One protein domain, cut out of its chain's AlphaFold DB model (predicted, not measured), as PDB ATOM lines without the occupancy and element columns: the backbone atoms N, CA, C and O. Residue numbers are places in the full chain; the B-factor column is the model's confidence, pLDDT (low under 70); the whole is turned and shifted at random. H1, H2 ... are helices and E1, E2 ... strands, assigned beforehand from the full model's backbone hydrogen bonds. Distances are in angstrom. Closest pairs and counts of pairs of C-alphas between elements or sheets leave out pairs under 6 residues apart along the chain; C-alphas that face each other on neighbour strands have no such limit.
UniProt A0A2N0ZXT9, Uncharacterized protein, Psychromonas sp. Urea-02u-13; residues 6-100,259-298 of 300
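This is residues 6 to 100 and 259 to 298 of the 300 residues of an uncharacterized protein of Psychromonas sp. Urea-02u-13 (UniProt A0A2N0ZXT9). A six-stranded sheet, curled like part of a barrel, holds the short helix H5 in its hollow, with H6 over one edge on the same face. The helices H1, H2, H3 and H4 gather to one side and only graze the sheet; the end of H4, residues 93 to 98, sticks out with residues 99 and 100. The printed part has 135 residues, with six named helices and six named strands in the order E1 H1 E2 H2 H3 E3 E4 H4 H5 E5 H6 E6. The mixed sheet runs E4 E3 E2 E1 E5 E6, and the class is mixed, helices and strands. The whole is compact, with a radius of gyration of the C-alphas of 14.9 A and spans of 38 by 35 by 26 A.

Find C-alpha 6 at (-6.892, 18.247, -17.242), where E1, residues 6 to 8, begins. H1 follows at 10 to 17, E2 at 30 to 34, H2 at 35 to 41 and H3 at 47 to 56, 14.4 A long. E3, residues 60 to 66, covers 18.4 A; E4, residues 72 to 79, covers 16.8 A and bends by 74 degrees at residue 75. H4, residues 84 to 98, starts at C-alpha 84 (-8.928, 5.699, -26.979) and runs 21.1 A. Past the cut come H5 at 259 to 265, E5 at 270 to 273, H6 at 276 to 289, 19.8 A long, and E6 at 294 to 297, ending at C-alpha 297 (-2.860, 16.620, -5.358).

Look first at the strongly twisted sheet. E1 is parallel to E5, with N 7 and O 270 at 2.8 A, and to E2, with N 32 and O 6 at 2.8 A. E2 is parallel to E3, with N 62 and O 33 at 2.8 A, and E5 to E6, with N 271 and O 294 at 2.9 A. E3 and E4 form an antiparallel hairpin, with N 63 and O 77 at 3.0 A. Three strand-helix-strand units, parallel neighbour strands with helices between, have right-handed crossovers: E1, H1, E2; E2, H2 H3, E3; E5, H6, E6. H5 and H6 on one face make two layers with the sheet; H6 is over E6 at a height over the sheet of 9.4 A. H5 and H6 only just touch, with 3 pairs of C-alphas within 8 A, closest Ile 262 and Ala 282 at 5.8 A. H1 touches H3, about perpendicular at 76 degrees, with C-alphas 13 and 50 closest at 6.8 A. H3 touches H4, residues 84 to 85 alone, at a steep tilt of 41 degrees, opposite ways, with C-alphas 51 and 84 closest at 5.9 A. In each of the six helices every O i to N i+4 pair is within hydrogen-bond range.

The C-alphas farthest apart, of Ser 20 and Gln 69, are 43.1 A apart. Residues 101 to 258 are not printed, and C-alphas 100 and 259 are 20.6 A apart across the cut. The link from H1 to E2, 12 residues, is long. Mean pLDDT of the printed part is 93.2, and no printed residue is under 70.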
ATOM      1  N   ILE A   6      -7.475  18.899 -18.417       97.62
ATOM      2  CA  ILE A   6      -6.892  18.247 -17.242       97.62
ATOM      3  C   ILE A   6      -6.186  16.973 -17.687       97.62
ATOM      4  O   ILE A   6      -6.828  16.031 -18.152       97.62
ATOM      5  N   TYR A   7      -4.866  16.957 -17.540       98.06
ATOM      6  CA  TYR A   7      -4.053  15.771 -17.750       98.06
ATOM      7  C   TYR A   7      -4.179  14.840 -16.546       98.06
ATOM      8  O   TYR A   7      -3.986  15.257 -15.399       98.06
ATOM      9  N   LEU A   8      -4.525  13.589 -16.823       96.56
ATOM     10  CA  LEU A   8      -4.615  12.539 -15.821       96.56
ATOM     11  C   LEU A   8      -3.228  11.945 -15.592       96.56
ATOM     12  O   LEU A   8      -2.522  11.642 -16.544       96.56
ATOM     13  N   ASP A   9      -2.842  11.774 -14.336       96.12
ATOM     14  CA  ASP A   9      -1.837  10.779 -13.980       96.12
ATOM     15  C   ASP A   9      -2.497   9.386 -13.960       96.12
ATOM     16  O   ASP A   9      -3.690   9.236 -13.670       96.12
ATOM     17  N   GLN A  10      -1.728   8.340 -14.233       95.19
ATOM     18  CA  GLN A  10      -2.209   6.963 -14.289       95.19
ATOM     19  C   GLN A  10      -2.769   6.468 -12.955       95.19
ATOM     20  O   GLN A  10      -3.708   5.669 -12.942       95.19
ATOM     21  N   ASN A  11      -2.255   6.957 -11.820       94.94
ATOM     22  CA  ASN A  11      -2.836   6.617 -10.518       94.94
ATOM     23  C   ASN A  11      -4.287   7.117 -10.372       94.94
ATOM     24  O   ASN A  11      -5.091   6.445  -9.727       94.94
ATOM     25  N   ILE A  12      -4.664   8.214 -11.035       96.44
ATOM     26  CA  ILE A  12      -6.037   8.729 -11.023       96.44
ATOM     27  C   ILE A  12      -6.966   7.819 -11.824       96.44
ATOM     28  O   ILE A  12      -8.086   7.569 -11.382       96.44
ATOM     29  N   LEU A  13      -6.503   7.239 -12.940       95.19
ATOM     30  CA  LEU A  13      -7.272   6.198 -13.636       95.19
ATOM     31  C   LEU A  13      -7.543   4.989 -12.732       95.19
ATOM     32  O   LEU A  13      -8.634   4.424 -12.794       95.19
ATOM     33  N   GLY A  14      -6.587   4.629 -11.870       95.44
ATOM     34  CA  GLY A  14      -6.774   3.612 -10.832       95.44
ATOM     35  C   GLY A  14      -7.908   3.964  -9.866       95.44
ATOM     36  O   GLY A  14      -8.829   3.173  -9.687       95.44
ATOM     37  N   TYR A  15      -7.916   5.181  -9.317       96.00
ATOM     38  CA  TYR A  15      -8.990   5.627  -8.417       96.00
ATOM     39  C   TYR A  15     -10.359   5.737  -9.101       96.00
ATOM     40  O   TYR A  15     -11.390   5.459  -8.486       96.00
ATOM     41  N   ILE A  16     -10.395   6.108 -10.385       96.00
ATOM     42  CA  ILE A  16     -11.632   6.104 -11.178       96.00
ATOM     43  C   ILE A  16     -12.138   4.672 -11.368       96.00
ATOM     44  O   ILE A  16     -13.334   4.424 -11.213       96.00
ATOM     45  N   TYR A  17     -11.245   3.728 -11.676       95.69
ATOM     46  CA  TYR A  17     -11.586   2.312 -11.803       95.69
ATOM     47  C   TYR A  17     -12.172   1.743 -10.507       95.69
ATOM     48  O   TYR A  17     -13.180   1.041 -10.540       95.69
ATOM     49  N   GLU A  18     -11.588   2.101  -9.365       95.12
ATOM     50  CA  GLU A  18     -12.054   1.694  -8.036       95.12
ATOM     51  C   GLU A  18     -13.341   2.410  -7.586       95.12
ATOM     52  O   GLU A  18     -13.921   2.045  -6.563       95.12
ATOM     53  N   GLY A  19     -13.799   3.427  -8.323       93.62
ATOM     54  CA  GLY A  19     -14.979   4.222  -7.977       93.62
ATOM     55  C   GLY A  19     -14.771   5.172  -6.795       93.62
ATOM     56  O   GLY A  19     -15.746   5.644  -6.215       93.62
ATOM     57  N   SER A  20     -13.520   5.449  -6.422       93.62
ATOM     58  CA  SER A  20     -13.180   6.338  -5.306       93.62
ATOM     59  C   SER A  20     -12.886   7.772  -5.746       93.62
ATOM     60  O   SER A  20     -12.937   8.666  -4.911       93.62
ATOM     61  N   PHE A  21     -12.649   8.023  -7.040       94.06
ATOM     62  CA  PHE A  21     -12.435   9.374  -7.566       94.06
ATOM     63  C   PHE A  21     -13.765  10.111  -7.852       94.06
ATOM     64  O   PHE A  21     -14.597   9.592  -8.604       94.06
ATOM     65  N   PRO A  22     -13.980  11.340  -7.339       90.44
ATOM     66  CA  PRO A  22     -15.264  12.041  -7.412       90.44
ATOM     67  C   PRO A  22     -15.483  12.742  -8.766       90.44
ATOM     68  O   PRO A  22     -15.575  13.970  -8.831       90.44
ATOM     69  N   LEU A  23     -15.587  11.975  -9.858       87.81
ATOM     70  CA  LEU A  23     -15.757  12.506 -11.222       87.81
ATOM     71  C   LEU A  23     -16.906  13.515 -11.344       87.81
ATOM     72  O   LEU A  23     -16.733  14.556 -11.972       87.81
ATOM     73  N   ASP A  24     -18.040  13.252 -10.691       86.06
ATOM     74  CA  ASP A  24     -19.243  14.093 -10.778       86.06
ATOM     75  C   ASP A  24     -19.038  15.517 -10.235       86.06
ATOM     76  O   ASP A  24     -19.780  16.437 -10.591       86.06
ATOM     77  N   SER A  25     -18.022  15.710  -9.387       86.25
ATOM     78  CA  SER A  25     -17.664  17.017  -8.825       86.25
ATOM     79  C   SER A  25     -16.858  17.896  -9.787       86.25
ATOM     80  O   SER A  25     -16.742  19.102  -9.564       86.25
ATOM     81  N   ILE A  26     -16.321  17.321 -10.868       89.31
ATOM     82  CA  ILE A  26     -15.463  18.010 -11.834       89.31
ATOM     83  C   ILE A  26     -16.210  18.098 -13.165       89.31
ATOM     84  O   ILE A  26     -16.243  17.158 -13.956       89.31
ATOM     85  N   GLN A  27     -16.811  19.259 -13.421       88.12
ATOM     86  CA  GLN A  27     -17.616  19.511 -14.617       88.12
ATOM     87  C   GLN A  27     -16.964  20.543 -15.538       88.12
ATOM     88  O   GLN A  27     -16.164  21.366 -15.098       88.12
ATOM     89  N   ASN A  28     -17.366  20.542 -16.813       91.94
ATOM     90  CA  ASN A  28     -16.900  21.491 -17.833       91.94
ATOM     91  C   ASN A  28     -15.378  21.466 -18.047       91.94
ATOM     92  O   ASN A  28     -14.750  22.509 -18.220       91.94
ATOM     93  N   VAL A  29     -14.795  20.267 -18.043       94.81
ATOM     94  CA  VAL A  29     -13.371  20.036 -18.307       94.81
ATOM     95  C   VAL A  29     -13.200  19.062 -19.463       94.81
ATOM     96  O   VAL A  29     -14.075  18.245 -19.741       94.81
ATOM     97  N   GLN A  30     -12.046  19.127 -20.114       96.06
ATOM     98  CA  GLN A  30     -11.604  18.129 -21.073       96.06
ATOM     99  C   GLN A  30     -10.534  17.261 -20.417       96.06
ATOM    100  O   GLN A  30      -9.421  17.730 -20.172       96.06
ATOM    101  N   TRP A  31     -10.838  15.988 -20.189       97.12
ATOM    102  CA  TRP A  31      -9.840  15.017 -19.745       97.12
ATOM    103  C   TRP A  31      -8.829  14.748 -20.854       97.12
ATOM    104  O   TRP A  31      -9.203  14.681 -22.030       97.12
ATOM    105  N   VAL A  32      -7.557  14.617 -20.488       98.12
ATOM    106  CA  VAL A  32      -6.448  14.413 -21.419       98.12
ATOM    107  C   VAL A  32      -5.586  13.243 -20.959       98.12
ATOM    108  O   VAL A  32      -5.253  13.132 -19.783       98.12
ATOM    109  N   TYR A  33      -5.202  12.400 -21.913       98.25
ATOM    110  CA  TYR A  33      -4.284  11.276 -21.725       98.25
ATOM    111  C   TYR A  33      -3.229  11.261 -22.846       98.25
ATOM    112  O   TYR A  33      -3.327  12.026 -23.802       98.25
ATOM    113  N   SER A  34      -2.207  10.407 -22.761       97.31
ATOM    114  CA  SER A  34      -1.141  10.306 -23.779       97.31
ATOM    115  C   SER A  34      -0.601   8.877 -23.910       97.31
ATOM    116  O   SER A  34      -1.040   7.971 -23.202       97.31
ATOM    117  N   ASN A  35       0.404   8.680 -24.770       95.25
ATOM    118  CA  ASN A  35       1.129   7.408 -24.897       95.25
ATOM    119  C   ASN A  35       1.755   6.905 -23.587       95.25
ATOM    120  O   ASN A  35       1.980   5.705 -23.458       95.25
ATOM    121  N   THR A  36       2.021   7.787 -22.621       95.94
ATOM    122  CA  THR A  36       2.549   7.396 -21.305       95.94
ATOM    123  C   THR A  36       1.585   6.444 -20.595       95.94
ATOM    124  O   THR A  36       2.001   5.370 -20.171       95.94
ATOM    125  N   HIS A  37       0.281   6.729 -20.641       97.44
ATOM    126  CA  HIS A  37      -0.755   5.852 -20.087       97.44
ATOM    127  C   HIS A  37      -0.759   4.484 -20.776       97.44
ATOM    128  O   HIS A  37      -0.754   3.435 -20.136       97.44
ATOM    129  N   PHE A  38      -0.705   4.489 -22.113       96.00
ATOM    130  CA  PHE A  38      -0.646   3.257 -22.895       96.00
ATOM    131  C   PHE A  38       0.583   2.423 -22.543       96.00
ATOM    132  O   PHE A  38       0.495   1.202 -22.482       96.00
ATOM    133  N   SER A  39       1.728   3.061 -22.301       92.75
ATOM    134  CA  SER A  39       2.950   2.364 -21.904       92.75
ATOM    135  C   SER A  39       2.835   1.673 -20.545       92.75
ATOM    136  O   SER A  39       3.443   0.622 -20.360       92.75
ATOM    137  N   GLU A  40       2.020   2.208 -19.635       94.25
ATOM    138  CA  GLU A  40       1.866   1.685 -18.277       94.25
ATOM    139  C   GLU A  40       0.869   0.536 -18.191       94.25
ATOM    140  O   GLU A  40       1.119  -0.430 -17.468       94.25
ATOM    141  N   PHE A  41      -0.249   0.607 -18.922       94.62
ATOM    142  CA  PHE A  41      -1.273  -0.434 -18.847       94.62
ATOM    143  C   PHE A  41      -1.227  -1.471 -19.971       94.62
ATOM    144  O   PHE A  41      -1.937  -2.477 -19.868       94.62
ATOM    145  N   LYS A  42      -0.420  -1.273 -21.024       93.69
ATOM    146  CA  LYS A  42      -0.280  -2.257 -22.109       93.69
ATOM    147  C   LYS A  42       0.167  -3.611 -21.553       93.69
ATOM    148  O   LYS A  42       1.208  -3.717 -20.908       93.69
ATOM    149  N   GLY A  43      -0.587  -4.659 -21.865       89.25
ATOM    150  CA  GLY A  43      -0.333  -6.027 -21.412       89.25
ATOM    151  C   GLY A  43      -0.712  -6.292 -19.951       89.25
ATOM    152  O   GLY A  43      -0.431  -7.379 -19.447       89.25
ATOM    153  N   SER A  44      -1.339  -5.330 -19.266       92.62
ATOM    154  CA  SER A  44      -1.913  -5.540 -17.934       92.62
ATOM    155  C   SER A  44      -3.301  -6.182 -18.017       92.62
ATOM    156  O   SER A  44      -3.970  -6.146 -19.048       92.62
ATOM    157  N   ASN A  45      -3.783  -6.722 -16.896       94.38
ATOM    158  CA  ASN A  45      -5.154  -7.224 -16.771       94.38
ATOM    159  C   ASN A  45      -6.225  -6.114 -16.775       94.38
ATOM    160  O   ASN A  45      -7.404  -6.439 -16.843       94.38
ATOM    161  N   LEU A  46      -5.826  -4.838 -16.695       94.56
ATOM    162  CA  LEU A  46      -6.717  -3.671 -16.657       94.56
ATOM    163  C   LEU A  46      -6.725  -2.875 -17.972       94.56
ATOM    164  O   LEU A  46      -7.365  -1.831 -18.053       94.56
ATOM    165  N   GLU A  47      -6.030  -3.346 -19.012       96.56
ATOM    166  CA  GLU A  47      -5.896  -2.641 -20.297       96.56
ATOM    167  C   GLU A  47      -7.257  -2.240 -20.890       96.56
ATOM    168  O   GLU A  47      -7.487  -1.072 -21.213       96.56
ATOM    169  N   VAL A  48      -8.189  -3.194 -20.982       96.94
ATOM    170  CA  VAL A  48      -9.537  -2.956 -21.522       96.94
ATOM    171  C   VAL A  48     -10.339  -2.016 -20.619       96.94
ATOM    172  O   VAL A  48     -11.046  -1.137 -21.114       96.94
ATOM    173  N   ASP A  49     -10.208  -2.158 -19.301       97.62
ATOM    174  CA  ASP A  49     -10.931  -1.337 -18.332       97.62
ATOM    175  C   ASP A  49     -10.487   0.128 -18.385       97.62
ATOM    176  O   ASP A  49     -11.333   1.026 -18.433       97.62
ATOM    177  N   PHE A  50      -9.182   0.394 -18.472       97.94
ATOM    178  CA  PHE A  50      -8.672   1.758 -18.606       97.94
ATOM    179  C   PHE A  50      -9.049   2.397 -19.944       97.94
ATOM    180  O   PHE A  50      -9.434   3.566 -19.966       97.94
ATOM    181  N   LEU A  51      -9.040   1.649 -21.054       98.00
ATOM    182  CA  LEU A  51      -9.543   2.156 -22.338       98.00
ATOM    183  C   LEU A  51     -11.037   2.511 -22.269       98.00
ATOM    184  O   LEU A  51     -11.459   3.542 -22.808       98.00
ATOM    185  N   ASN A  52     -11.833   1.699 -21.572       97.81
ATOM    186  CA  ASN A  52     -13.251   1.969 -21.349       97.81
ATOM    187  C   ASN A  52     -13.462   3.210 -20.476       97.81
ATOM    188  O   ASN A  52     -14.349   4.008 -20.772       97.81
ATOM    189  N   ILE A  53     -12.651   3.404 -19.432       97.44
ATOM    190  CA  ILE A  53     -12.687   4.613 -18.599       97.44
ATOM    191  C   ILE A  53     -12.373   5.849 -19.440       97.44
ATOM    192  O   ILE A  53     -13.177   6.775 -19.464       97.44
ATOM    193  N   LEU A  54     -11.269   5.846 -20.193       97.69
ATOM    194  CA  LEU A  54     -10.905   6.964 -21.070       97.69
ATOM    195  C   LEU A  54     -12.017   7.288 -22.079       97.69
ATOM    196  O   LEU A  54     -12.270   8.455 -22.368       97.69
ATOM    197  N   THR A  55     -12.712   6.263 -22.581       97.19
ATOM    198  CA  THR A  55     -13.846   6.436 -23.499       97.19
ATOM    199  C   THR A  55     -15.056   7.049 -22.792       97.19
ATOM    200  O   THR A  55     -15.667   7.970 -23.324       97.19
ATOM    201  N   LYS A  56     -15.391   6.587 -21.580       95.44
ATOM    202  CA  LYS A  56     -16.488   7.148 -20.766       95.44
ATOM    203  C   LYS A  56     -16.245   8.607 -20.380       95.44
ATOM    204  O   LYS A  56     -17.200   9.366 -20.278       95.44
ATOM    205  N   LEU A  57     -14.984   8.982 -20.174       95.06
ATOM    206  CA  LEU A  57     -14.573  10.355 -19.881       95.06
ATOM    207  C   LEU A  57     -14.601  11.280 -21.108       95.06
ATOM    208  O   LEU A  57     -14.329  12.467 -20.949       95.06
ATOM    209  N   ASP A  58     -14.858  10.753 -22.313       94.75
ATOM    210  CA  ASP A  58     -14.635  11.460 -23.584       94.75
ATOM    211  C   ASP A  58     -13.232  12.105 -23.630       94.75
ATOM    212  O   ASP A  58     -13.038  13.274 -23.980       94.75
ATOM    213  N   ALA A  59     -12.227  11.355 -23.160       96.88
ATOM    214  CA  ALA A  59     -10.881  11.874 -22.974       96.88
ATOM    215  C   ALA A  59     -10.188  12.117 -24.322       96.88
ATOM    216  O   ALA A  59     -10.262  11.312 -25.252       96.88
ATOM    217  N   SER A  60      -9.457  13.225 -24.412       97.38
ATOM    218  CA  SER A  60      -8.703  13.610 -25.599       97.38
ATOM    219  C   SER A  60      -7.268  13.108 -25.540       97.38
ATOM    220  O   SER A  60      -6.622  13.129 -24.493       97.38
ATOM    221  N   TYR A  61      -6.736  12.733 -26.696       97.88
ATOM    222  CA  TYR A  61      -5.372  12.238 -26.813       97.88
ATOM    223  C   TYR A  61      -4.375  13.379 -27.020       97.88
ATOM    224  O   TYR A  61      -4.495  14.142 -27.977       97.88
ATOM    225  N   LEU A  62      -3.372  13.475 -26.155       96.94
ATOM    226  CA  LEU A  62      -2.242  14.381 -26.295       96.94
ATOM    227  C   LEU A  62      -1.102  13.694 -27.048       96.94
ATOM    228  O   LEU A  62      -0.607  12.641 -26.642       96.94
ATOM    229  N   SER A  63      -0.644  14.349 -28.111       93.25
ATOM    230  CA  SER A  63       0.536  13.961 -28.884       93.25
ATOM    231  C   SER A  63       1.463  15.151 -29.074       93.25
ATOM    232  O   SER A  63       0.993  16.248 -29.376       93.25
ATOM    233  N   LEU A  64       2.770  14.934 -28.965       90.19
ATOM    234  CA  LEU A  64       3.757  15.965 -29.276       90.19
ATOM    235  C   LEU A  64       3.782  16.256 -30.777       90.19
ATOM    236  O   LEU A  64       3.644  15.348 -31.599       90.19
ATOM    237  N   ASP A  65       3.990  17.520 -31.126       87.81
ATOM    238  CA  ASP A  65       4.277  17.905 -32.497       87.81
ATOM    239  C   ASP A  65       5.708  17.542 -32.847       87.81
ATOM    240  O   ASP A  65       6.649  17.912 -32.145       87.81
ATOM    241  N   LEU A  66       5.856  16.828 -33.957       85.44
ATOM    242  CA  LEU A  66       7.139  16.410 -34.490       85.44
ATOM    243  C   LEU A  66       7.336  17.014 -35.882       85.44
ATOM    244  O   LEU A  66       6.374  17.182 -36.639       85.44
ATOM    245  N   ASP A  67       8.581  17.322 -36.230       82.31
ATOM    246  CA  ASP A  67       8.947  17.654 -37.604       82.31
ATOM    247  C   ASP A  67       9.036  16.400 -38.494       82.31
ATOM    248  O   ASP A  67       8.766  15.269 -38.080       82.31
ATOM    249  N   LYS A  68       9.427  16.593 -39.759       80.19
ATOM    250  CA  LYS A  68       9.578  15.499 -40.734       80.19
ATOM    251  C   LYS A  68      10.705  14.521 -40.379       80.19
ATOM    252  O   LYS A  68      10.793  13.461 -40.990       80.19
ATOM    253  N   GLN A  69      11.571  14.889 -39.442       73.38
ATOM    254  CA  GLN A  69      12.689  14.108 -38.930       73.38
ATOM    255  C   GLN A  69      12.383  13.533 -37.535       73.38
ATOM    256  O   GLN A  69      13.284  13.016 -36.881       73.38
ATOM    257  N   PHE A  70      11.123  13.594 -37.087       74.25
ATOM    258  CA  PHE A  70      10.672  13.148 -35.769       74.25
ATOM    259  C   PHE A  70      11.287  13.921 -34.587       74.25
ATOM    260  O   PHE A  70      11.214  13.461 -33.445       74.25
ATOM    261  N   LYS A  71      11.864  15.109 -34.818       75.62
ATOM    262  CA  LYS A  71      12.324  15.992 -33.740       75.62
ATOM    263  C   LYS A  71      11.108  16.700 -33.129       75.62
ATOM    264  O   LYS A  71      10.292  17.242 -33.878       75.62
ATOM    265  N   PRO A  72      10.966  16.733 -31.792       80.12
ATOM    266  CA  PRO A  72       9.875  17.465 -31.165       80.12
ATOM    267  C   PRO A  72       9.989  18.969 -31.424       80.12
ATOM    268  O   PRO A  72      11.051  19.557 -31.229       80.12
ATOM    269  N   LEU A  73       8.877  19.593 -31.812       82.75
ATOM    270  CA  LEU A  73       8.765  21.026 -32.110       82.75
ATOM    271  C   LEU A  73       8.503  21.889 -30.865       82.75
ATOM    272  O   LEU A  73       8.320  23.096 -30.974       82.75
ATOM    273  N   GLY A  74       8.456  21.275 -29.680       80.44
ATOM    274  CA  GLY A  74       8.176  21.970 -28.420       80.44
ATOM    275  C   GLY A  74       6.697  22.294 -28.189       80.44
ATOM    276  O   GLY A  74       6.367  22.864 -27.154       80.44
ATOM    277  N   THR A  75       5.805  21.902 -29.101       87.00
ATOM    278  CA  THR A  75       4.348  22.035 -28.968       87.00
ATOM    279  C   THR A  75       3.668  20.667 -28.892       87.00
ATOM    280  O   THR A  75       4.268  19.632 -29.196       87.00
ATOM    281  N   ALA A  76       2.402  20.654 -28.475       92.06
ATOM    282  CA  ALA A  76       1.572  19.458 -28.434       92.06
ATOM    283  C   ALA A  76       0.189  19.725 -29.035       92.06
ATOM    284  O   ALA A  76      -0.326  20.844 -29.008       92.06
ATOM    285  N   LYS A  77      -0.428  18.660 -29.541       92.31
ATOM    286  CA  LYS A  77      -1.791  18.641 -30.069       92.31
ATOM    287  C   LYS A  77      -2.684  17.795 -29.185       92.31
ATOM    288  O   LYS A  77      -2.296  16.715 -28.749       92.31
ATOM    289  N   ILE A  78      -3.913  18.268 -29.011       93.31
ATOM    290  CA  ILE A  78      -4.992  17.525 -28.367       93.31
ATOM    291  C   ILE A  78      -5.941  17.043 -29.465       93.31
ATOM    292  O   ILE A  78      -6.628  17.834 -30.115       93.31
ATOM    293  N   ASN A  79      -5.942  15.737 -29.710       91.31
ATOM    294  CA  ASN A  79      -6.740  15.087 -30.737       91.31
ATOM    295  C   ASN A  79      -8.033  14.515 -30.141       91.31
ATOM    296  O   ASN A  79      -8.003  13.711 -29.212       91.31
ATOM    297  N   ARG A  80      -9.162  14.917 -30.734       88.50
ATOM    298  CA  ARG A  80     -10.527  14.508 -30.355       88.50
ATOM    299  C   ARG A  80     -11.212  13.609 -31.382       88.50
ATOM    300  O   ARG A  80     -12.352  13.212 -31.201       88.50
ATOM    301  N   LYS A  81     -10.563  13.344 -32.517       88.50
ATOM    302  CA  LYS A  81     -11.207  12.686 -33.667       88.50
ATOM    303  C   LYS A  81     -11.221  11.163 -33.568       88.50
ATOM    304  O   LYS A  81     -11.881  10.520 -34.376       88.50
ATOM    305  N   ARG A  82     -10.439  10.594 -32.652       91.88
ATOM    306  CA  ARG A  82     -10.211   9.153 -32.539       91.88
ATOM    307  C   ARG A  82     -10.514   8.685 -31.134       91.88
ATOM    308  O   ARG A  82     -10.194   9.387 -30.179       91.88
ATOM    309  N   SER A  83     -11.079   7.489 -31.031       95.62
ATOM    310  CA  SER A  83     -11.344   6.872 -29.737       95.62
ATOM    311  C   SER A  83     -10.045   6.423 -29.051       95.62
ATOM    312  O   SER A  83      -9.048   6.142 -29.733       95.62
ATOM    313  N   PRO A  84     -10.052   6.268 -27.715       97.31
ATOM    314  CA  PRO A  84      -8.928   5.699 -26.979       97.31
ATOM    315  C   PRO A  84      -8.430   4.367 -27.534       97.31
ATOM    316  O   PRO A  84      -7.228   4.216 -27.743       97.31
ATOM    317  N   SER A  85      -9.332   3.446 -27.883       97.12
ATOM    318  CA  SER A  85      -8.968   2.158 -28.487       97.12
ATOM    319  C   SER A  85      -8.297   2.308 -29.855       97.12
ATOM    320  O   SER A  85      -7.339   1.600 -30.148       97.12
ATOM    321  N   GLN A  86      -8.750   3.245 -30.699       96.62
ATOM    322  CA  GLN A  86      -8.109   3.499 -31.995       96.62
ATOM    323  C   GLN A  86      -6.690   4.046 -31.836       96.62
ATOM    324  O   GLN A  86      -5.809   3.674 -32.607       96.62
ATOM    325  N   ASN A  87      -6.473   4.950 -30.879       96.88
ATOM    326  CA  ASN A  87      -5.144   5.492 -30.591       96.88
ATOM    327  C   ASN A  87      -4.234   4.414 -29.970       96.88
ATOM    328  O   ASN A  87      -3.058   4.332 -30.310       96.88
ATOM    329  N   PHE A  88      -4.786   3.550 -29.113       96.94
ATOM    330  CA  PHE A  88      -4.055   2.441 -28.501       96.94
ATOM    331  C   PHE A  88      -3.597   1.400 -29.527       96.94
ATOM    332  O   PHE A  88      -2.440   0.988 -29.508       96.94
ATOM    333  N   ASN A  89      -4.468   1.012 -30.460       95.56
ATOM    334  CA  ASN A  89      -4.115   0.051 -31.506       95.56
ATOM    335  C   ASN A  89      -2.962   0.569 -32.376       95.56
ATOM    336  O   ASN A  89      -1.988  -0.148 -32.582       95.56
ATOM    337  N   GLU A  90      -3.013   1.835 -32.803       93.44
ATOM    338  CA  GLU A  90      -1.906   2.449 -33.550       93.44
ATOM    339  C   GLU A  90      -0.613   2.500 -32.727       93.44
ATOM    340  O   GLU A  90       0.468   2.228 -33.251       93.44
ATOM    341  N   TYR A  91      -0.704   2.809 -31.431       93.19
ATOM    342  CA  TYR A  91       0.445   2.760 -30.530       93.19
ATOM    343  C   TYR A  91       1.068   1.352 -30.477       93.19
ATOM    344  O   TYR A  91       2.287   1.202 -30.600       93.19
ATOM    345  N   VAL A  92       0.252   0.301 -30.355       92.38
ATOM    346  CA  VAL A  92       0.716  -1.095 -30.333       92.38
ATOM    347  C   VAL A  92       1.326  -1.515 -31.674       92.38
ATOM    348  O   VAL A  92       2.392  -2.142 -31.681       92.38
ATOM    349  N   GLU A  93       0.707  -1.154 -32.797       90.81
ATOM    350  CA  GLU A  93       1.225  -1.411 -34.149       90.81
ATOM    351  C   GLU A  93       2.581  -0.719 -34.371       90.81
ATOM    352  O   GLU A  93       3.544  -1.334 -34.847       90.81
ATOM    353  N   THR A  94       2.698   0.537 -33.935       85.62
ATOM    354  CA  THR A  94       3.940   1.323 -34.013       85.62
ATOM    355  C   THR A  94       5.055   0.684 -33.186       85.62
ATOM    356  O   THR A  94       6.187   0.539 -33.649       85.62
ATOM    357  N   LEU A  95       4.758   0.225 -31.967       83.38
ATOM    358  CA  LEU A  95       5.761  -0.454 -31.147       83.38
ATOM    359  C   LEU A  95       6.205  -1.787 -31.752       83.38
ATOM    360  O   LEU A  95       7.406  -2.069 -31.782       83.38
ATOM    361  N   SER A  96       5.256  -2.582 -32.248       80.50
ATOM    362  CA  SER A  96       5.519  -3.914 -32.805       80.50
ATOM    363  C   SER A  96       6.387  -3.853 -34.064       80.50
ATOM    364  O   SER A  96       7.214  -4.734 -34.285       80.50
ATOM    365  N   SER A  97       6.256  -2.786 -34.856       76.00
ATOM    366  CA  SER A  97       7.112  -2.530 -36.021       76.00
ATOM    367  C   SER A  97       8.492  -1.965 -35.656       76.00
ATOM    368  O   SER A  97       9.450  -2.138 -36.411       76.00
ATOM    369  N   SER A  98       8.632  -1.320 -34.492       71.44
ATOM    370  CA  SER A  98       9.886  -0.678 -34.095       71.44
ATOM    371  C   SER A  98      10.919  -1.642 -33.493       71.44
ATOM    372  O   SER A  98      12.088  -1.487 -33.805       71.44
ATOM    373  N   ASN A  99      10.556  -2.644 -32.679       70.75
ATOM    374  CA  ASN A  99      11.487  -3.561 -31.974       70.75
ATOM    375  C   ASN A  99      12.803  -2.905 -31.470       70.75
ATOM    376  O   ASN A  99      13.886  -3.481 -31.577       70.75
ATOM    377  N   LEU A 100      12.731  -1.651 -31.011       79.12
ATOM    378  CA  LEU A 100      13.884  -0.874 -30.564       79.12
ATOM    379  C   LEU A 100      14.023  -1.035 -29.048       79.12
ATOM    380  O   LEU A 100      13.103  -0.703 -28.298       79.12
ATOM    381  N   SER A 259       7.946  10.958 -14.865       95.62
ATOM    382  CA  SER A 259       8.566  12.142 -15.470       95.62
ATOM    383  C   SER A 259       7.874  12.561 -16.773       95.62
ATOM    384  O   SER A 259       7.785  13.754 -17.072       95.62
ATOM    385  N   GLN A 260       7.372  11.602 -17.556       95.81
ATOM    386  CA  GLN A 260       6.600  11.875 -18.766       95.81
ATOM    387  C   GLN A 260       5.210  12.428 -18.451       95.81
ATOM    388  O   GLN A 260       4.749  13.299 -19.186       95.81
ATOM    389  N   HIS A 261       4.560  11.997 -17.367       97.56
ATOM    390  CA  HIS A 261       3.302  12.599 -16.912       97.56
ATOM    391  C   HIS A 261       3.496  14.087 -16.577       97.56
ATOM    392  O   HIS A 261       2.753  14.932 -17.085       97.56
ATOM    393  N   ILE A 262       4.568  14.436 -15.850       97.88
ATOM    394  CA  ILE A 262       4.956  15.842 -15.602       97.88
ATOM    395  C   ILE A 262       5.236  16.577 -16.924       97.88
ATOM    396  O   ILE A 262       4.842  17.727 -17.100       97.88
ATOM    397  N   ALA A 263       5.913  15.943 -17.880       96.69
ATOM    398  CA  ALA A 263       6.235  16.578 -19.156       96.69
ATOM    399  C   ALA A 263       5.005  16.815 -20.047       96.69
ATOM    400  O   ALA A 263       4.909  17.859 -20.688       96.69
ATOM    401  N   ASN A 264       4.071  15.865 -20.101       97.06
ATOM    402  CA  ASN A 264       2.871  15.952 -20.933       97.06
ATOM    403  C   ASN A 264       1.868  16.959 -20.370       97.06
ATOM    404  O   ASN A 264       1.283  17.745 -21.118       97.06
ATOM    405  N   GLY A 265       1.673  16.966 -19.052       97.25
ATOM    406  CA  GLY A 265       0.711  17.872 -18.449       97.25
ATOM    407  C   GLY A 265       1.127  19.346 -18.495       97.25
ATOM    408  O   GLY A 265       0.256  20.201 -18.374       97.25
ATOM    409  N   ALA A 266       2.389  19.658 -18.816       97.19
ATOM    410  CA  ALA A 266       2.861  21.026 -19.059       97.19
ATOM    411  C   ALA A 266       2.141  21.725 -20.233       97.19
ATOM    412  O   ALA A 266       2.181  22.948 -20.343       97.19
ATOM    413  N   PHE A 267       1.470  20.965 -21.107       96.12
ATOM    414  CA  PHE A 267       0.627  21.500 -22.187       96.12
ATOM    415  C   PHE A 267      -0.862  21.563 -21.837       96.12
ATOM    416  O   PHE A 267      -1.690  21.884 -22.692       96.12
ATOM    417  N   CYS A 268      -1.231  21.208 -20.609       97.00
ATOM    418  CA  CYS A 268      -2.610  21.212 -20.144       97.00
ATOM    419  C   CYS A 268      -2.869  22.382 -19.193       97.00
ATOM    420  O   CYS A 268      -1.951  23.002 -18.656       97.00
ATOM    421  N   THR A 269      -4.147  22.682 -18.968       97.31
ATOM    422  CA  THR A 269      -4.548  23.687 -17.972       97.31
ATOM    423  C   THR A 269      -4.226  23.207 -16.560       97.31
ATOM    424  O   THR A 269      -3.845  24.015 -15.711       97.31
ATOM    425  N   ALA A 270      -4.342  21.900 -16.312       97.56
ATOM    426  CA  ALA A 270      -3.969  21.295 -15.046       97.56
ATOM    427  C   ALA A 270      -3.452  19.854 -15.173       97.56
ATOM    428  O   ALA A 270      -3.742  19.171 -16.155       97.56
ATOM    429  N   ILE A 271      -2.748  19.395 -14.136       97.81
ATOM    430  CA  ILE A 271      -2.488  17.981 -13.833       97.81
ATOM    431  C   ILE A 271      -3.214  17.619 -12.544       97.81
ATOM    432  O   ILE A 271      -3.216  18.405 -11.591       97.81
ATOM    433  N   ILE A 272      -3.758  16.406 -12.497       97.12
ATOM    434  CA  ILE A 272      -4.199  15.774 -11.257       97.12
ATOM    435  C   ILE A 272      -3.442  14.467 -11.014       97.12
ATOM    436  O   ILE A 272      -3.306  13.645 -11.917       97.12
ATOM    437  N   SER A 273      -2.934  14.302  -9.795       97.12
ATOM    438  CA  SER A 273      -2.163  13.135  -9.366       97.12
ATOM    439  C   SER A 273      -2.358  12.899  -7.871       97.12
ATOM    440  O   SER A 273      -2.492  13.851  -7.107       97.12
ATOM    441  N   ASN A 274      -2.358  11.642  -7.439       96.00
ATOM    442  CA  ASN A 274      -2.293  11.281  -6.018       96.00
ATOM    443  C   ASN A 274      -0.841  11.132  -5.515       96.00
ATOM    444  O   ASN A 274      -0.599  10.902  -4.332       96.00
ATOM    445  N   ASP A 275       0.152  11.238  -6.398       94.94
ATOM    446  CA  ASP A 275       1.555  11.217  -6.009       94.94
ATOM    447  C   ASP A 275       2.012  12.627  -5.614       94.94
ATOM    448  O   ASP A 275       2.285  13.497  -6.447       94.94
ATOM    449  N   ARG A 276       2.137  12.852  -4.304       94.12
ATOM    450  CA  ARG A 276       2.646  14.117  -3.767       94.12
ATOM    451  C   ARG A 276       4.039  14.462  -4.287       94.12
ATOM    452  O   ARG A 276       4.311  15.632  -4.530       94.12
ATOM    453  N   ALA A 277       4.936  13.490  -4.433       93.69
ATOM    454  CA  ALA A 277       6.283  13.754  -4.927       93.69
ATOM    455  C   ALA A 277       6.252  14.212  -6.390       93.69
ATOM    456  O   ALA A 277       6.956  15.162  -6.733       93.69
ATOM    457  N   LEU A 278       5.397  13.611  -7.224       95.56
ATOM    458  CA  LEU A 278       5.159  14.069  -8.596       95.56
ATOM    459  C   LEU A 278       4.662  15.519  -8.612       95.56
ATOM    460  O   LEU A 278       5.227  16.350  -9.322       95.56
ATOM    461  N   VAL A 279       3.654  15.837  -7.793       96.69
ATOM    462  CA  VAL A 279       3.072  17.186  -7.711       96.69
ATOM    463  C   VAL A 279       4.104  18.227  -7.271       96.69
ATOM    464  O   VAL A 279       4.203  19.279  -7.897       96.69
ATOM    465  N   GLU A 280       4.910  17.953  -6.243       96.56
ATOM    466  CA  GLU A 280       5.922  18.907  -5.758       96.56
ATOM    467  C   GLU A 280       7.058  19.108  -6.780       96.56
ATOM    468  O   GLU A 280       7.522  20.233  -6.983       96.56
ATOM    469  N   ARG A 281       7.464  18.048  -7.498       97.19
ATOM    470  CA  ARG A 281       8.427  18.152  -8.612       97.19
ATOM    471  C   ARG A 281       7.865  18.993  -9.750       97.19
ATOM    472  O   ARG A 281       8.530  19.922 -10.203       97.19
ATOM    473  N   ALA A 282       6.643  18.691 -10.188       97.75
ATOM    474  CA  ALA A 282       5.964  19.445 -11.233       97.75
ATOM    475  C   ALA A 282       5.827  20.920 -10.840       97.75
ATOM    476  O   ALA A 282       6.111  21.791 -11.655       97.75
ATOM    477  N   LYS A 283       5.479  21.206  -9.578       97.56
ATOM    478  CA  LYS A 283       5.308  22.572  -9.070       97.56
ATOM    479  C   LYS A 283       6.597  23.366  -9.198       97.56
ATOM    480  O   LYS A 283       6.587  24.436  -9.800       97.56
ATOM    481  N   ALA A 284       7.696  22.814  -8.685       98.00
ATOM    482  CA  ALA A 284       9.001  23.447  -8.782       98.00
ATOM    483  C   ALA A 284       9.387  23.703 -10.247       98.00
ATOM    484  O   ALA A 284       9.841  24.794 -10.589       98.00
ATOM    485  N   ILE A 285       9.212  22.698 -11.120       98.06
ATOM    486  CA  ILE A 285       9.616  22.776 -12.535       98.06
ATOM    487  C   ILE A 285       8.793  23.834 -13.267       98.06
ATOM    488  O   ILE A 285       9.339  24.624 -14.037       98.06
ATOM    489  N   TYR A 286       7.486  23.863 -13.022       97.94
ATOM    490  CA  TYR A 286       6.572  24.767 -13.705       97.94
ATOM    491  C   TYR A 286       6.772  26.204 -13.270       97.94
ATOM    492  O   TYR A 286       6.780  27.087 -14.122       97.94
ATOM    493  N   GLU A 287       7.018  26.435 -11.982       97.88
ATOM    494  CA  GLU A 287       7.386  27.754 -11.483       97.88
ATOM    495  C   GLU A 287       8.660  28.267 -12.171       97.88
ATOM    496  O   GLU A 287       8.661  29.358 -12.736       97.88
ATOM    497  N   TYR A 288       9.716  27.449 -12.209       97.38
ATOM    498  CA  TYR A 288      11.001  27.836 -12.793       97.38
ATOM    499  C   TYR A 288      10.937  28.085 -14.304       97.38
ATOM    500  O   TYR A 288      11.563  29.015 -14.810       97.38
ATOM    501  N   LYS A 289      10.158  27.285 -15.043       95.50
ATOM    502  CA  LYS A 289       9.990  27.447 -16.497       95.50
ATOM    503  C   LYS A 289       8.840  28.381 -16.889       95.50
ATOM    504  O   LYS A 289       8.589  28.535 -18.081       95.50
ATOM    505  N   GLY A 290       8.147  28.998 -15.929       96.25
ATOM    506  CA  GLY A 290       7.024  29.903 -16.197       96.25
ATOM    507  C   GLY A 290       5.805  29.216 -16.831       96.25
ATOM    508  O   GLY A 290       5.074  29.836 -17.599       96.25
ATOM    509  N   ILE A 291       5.590  27.932 -16.539       96.88
ATOM    510  CA  ILE A 291       4.471  27.135 -17.057       96.88
ATOM    511  C   ILE A 291       3.224  27.403 -16.206       96.88
ATOM    512  O   ILE A 291       3.242  27.274 -14.984       96.88
ATOM    513  N   SER A 292       2.109  27.755 -16.850       96.69
ATOM    514  CA  SER A 292       0.873  28.172 -16.167       96.69
ATOM    515  C   SER A 292      -0.019  27.025 -15.675       96.69
ATOM    516  O   SER A 292      -1.048  27.285 -15.041       96.69
ATOM    517  N   THR A 293       0.337  25.777 -15.984       98.00
ATOM    518  CA  THR A 293      -0.413  24.574 -15.612       98.00
ATOM    519  C   THR A 293      -0.613  24.490 -14.099       98.00
ATOM    520  O   THR A 293       0.329  24.593 -13.314       98.00
ATOM    521  N   LYS A 294      -1.863  24.289 -13.676       97.75
ATOM    522  CA  LYS A 294      -2.230  24.099 -12.268       97.75
ATOM    523  C   LYS A 294      -2.003  22.658 -11.831       97.75
ATOM    524  O   LYS A 294      -2.133  21.735 -12.625       97.75
ATOM    525  N   LEU A 295      -1.688  22.459 -10.560       97.38
ATOM    526  CA  LEU A 295      -1.396  21.137 -10.019       97.38
ATOM    527  C   LEU A 295      -2.351  20.819  -8.882       97.38
ATOM    528  O   LEU A 295      -2.490  21.610  -7.949       97.38
ATOM    529  N   PHE A 296      -2.983  19.656  -8.968       95.94
ATOM    530  CA  PHE A 296      -3.910  19.158  -7.966       95.94
ATOM    531  C   PHE A 296      -3.393  17.840  -7.405       95.94
ATOM    532  O   PHE A 296      -3.260  16.852  -8.127       95.94
ATOM    533  N   HIS A 297      -3.116  17.841  -6.103       96.19
ATOM    534  CA  HIS A 297      -2.860  16.620  -5.358       96.19
ATOM    535  C   HIS A 297      -4.196  16.037  -4.901       96.19
ATOM    536  O   HIS A 297      -4.903  16.651  -4.100       96.19
ATOM    537  N   TYR A 298      -4.541  14.869  -5.426       93.88
ATOM    538  CA  TYR A 298      -5.663  14.088  -4.935       93.88
ATOM    539  C   TYR A 298      -5.267  13.399  -3.624       93.88
ATOM    540  O   TYR A 298      -4.134  12.957  -3.464       93.88
TER     541      TYR A 298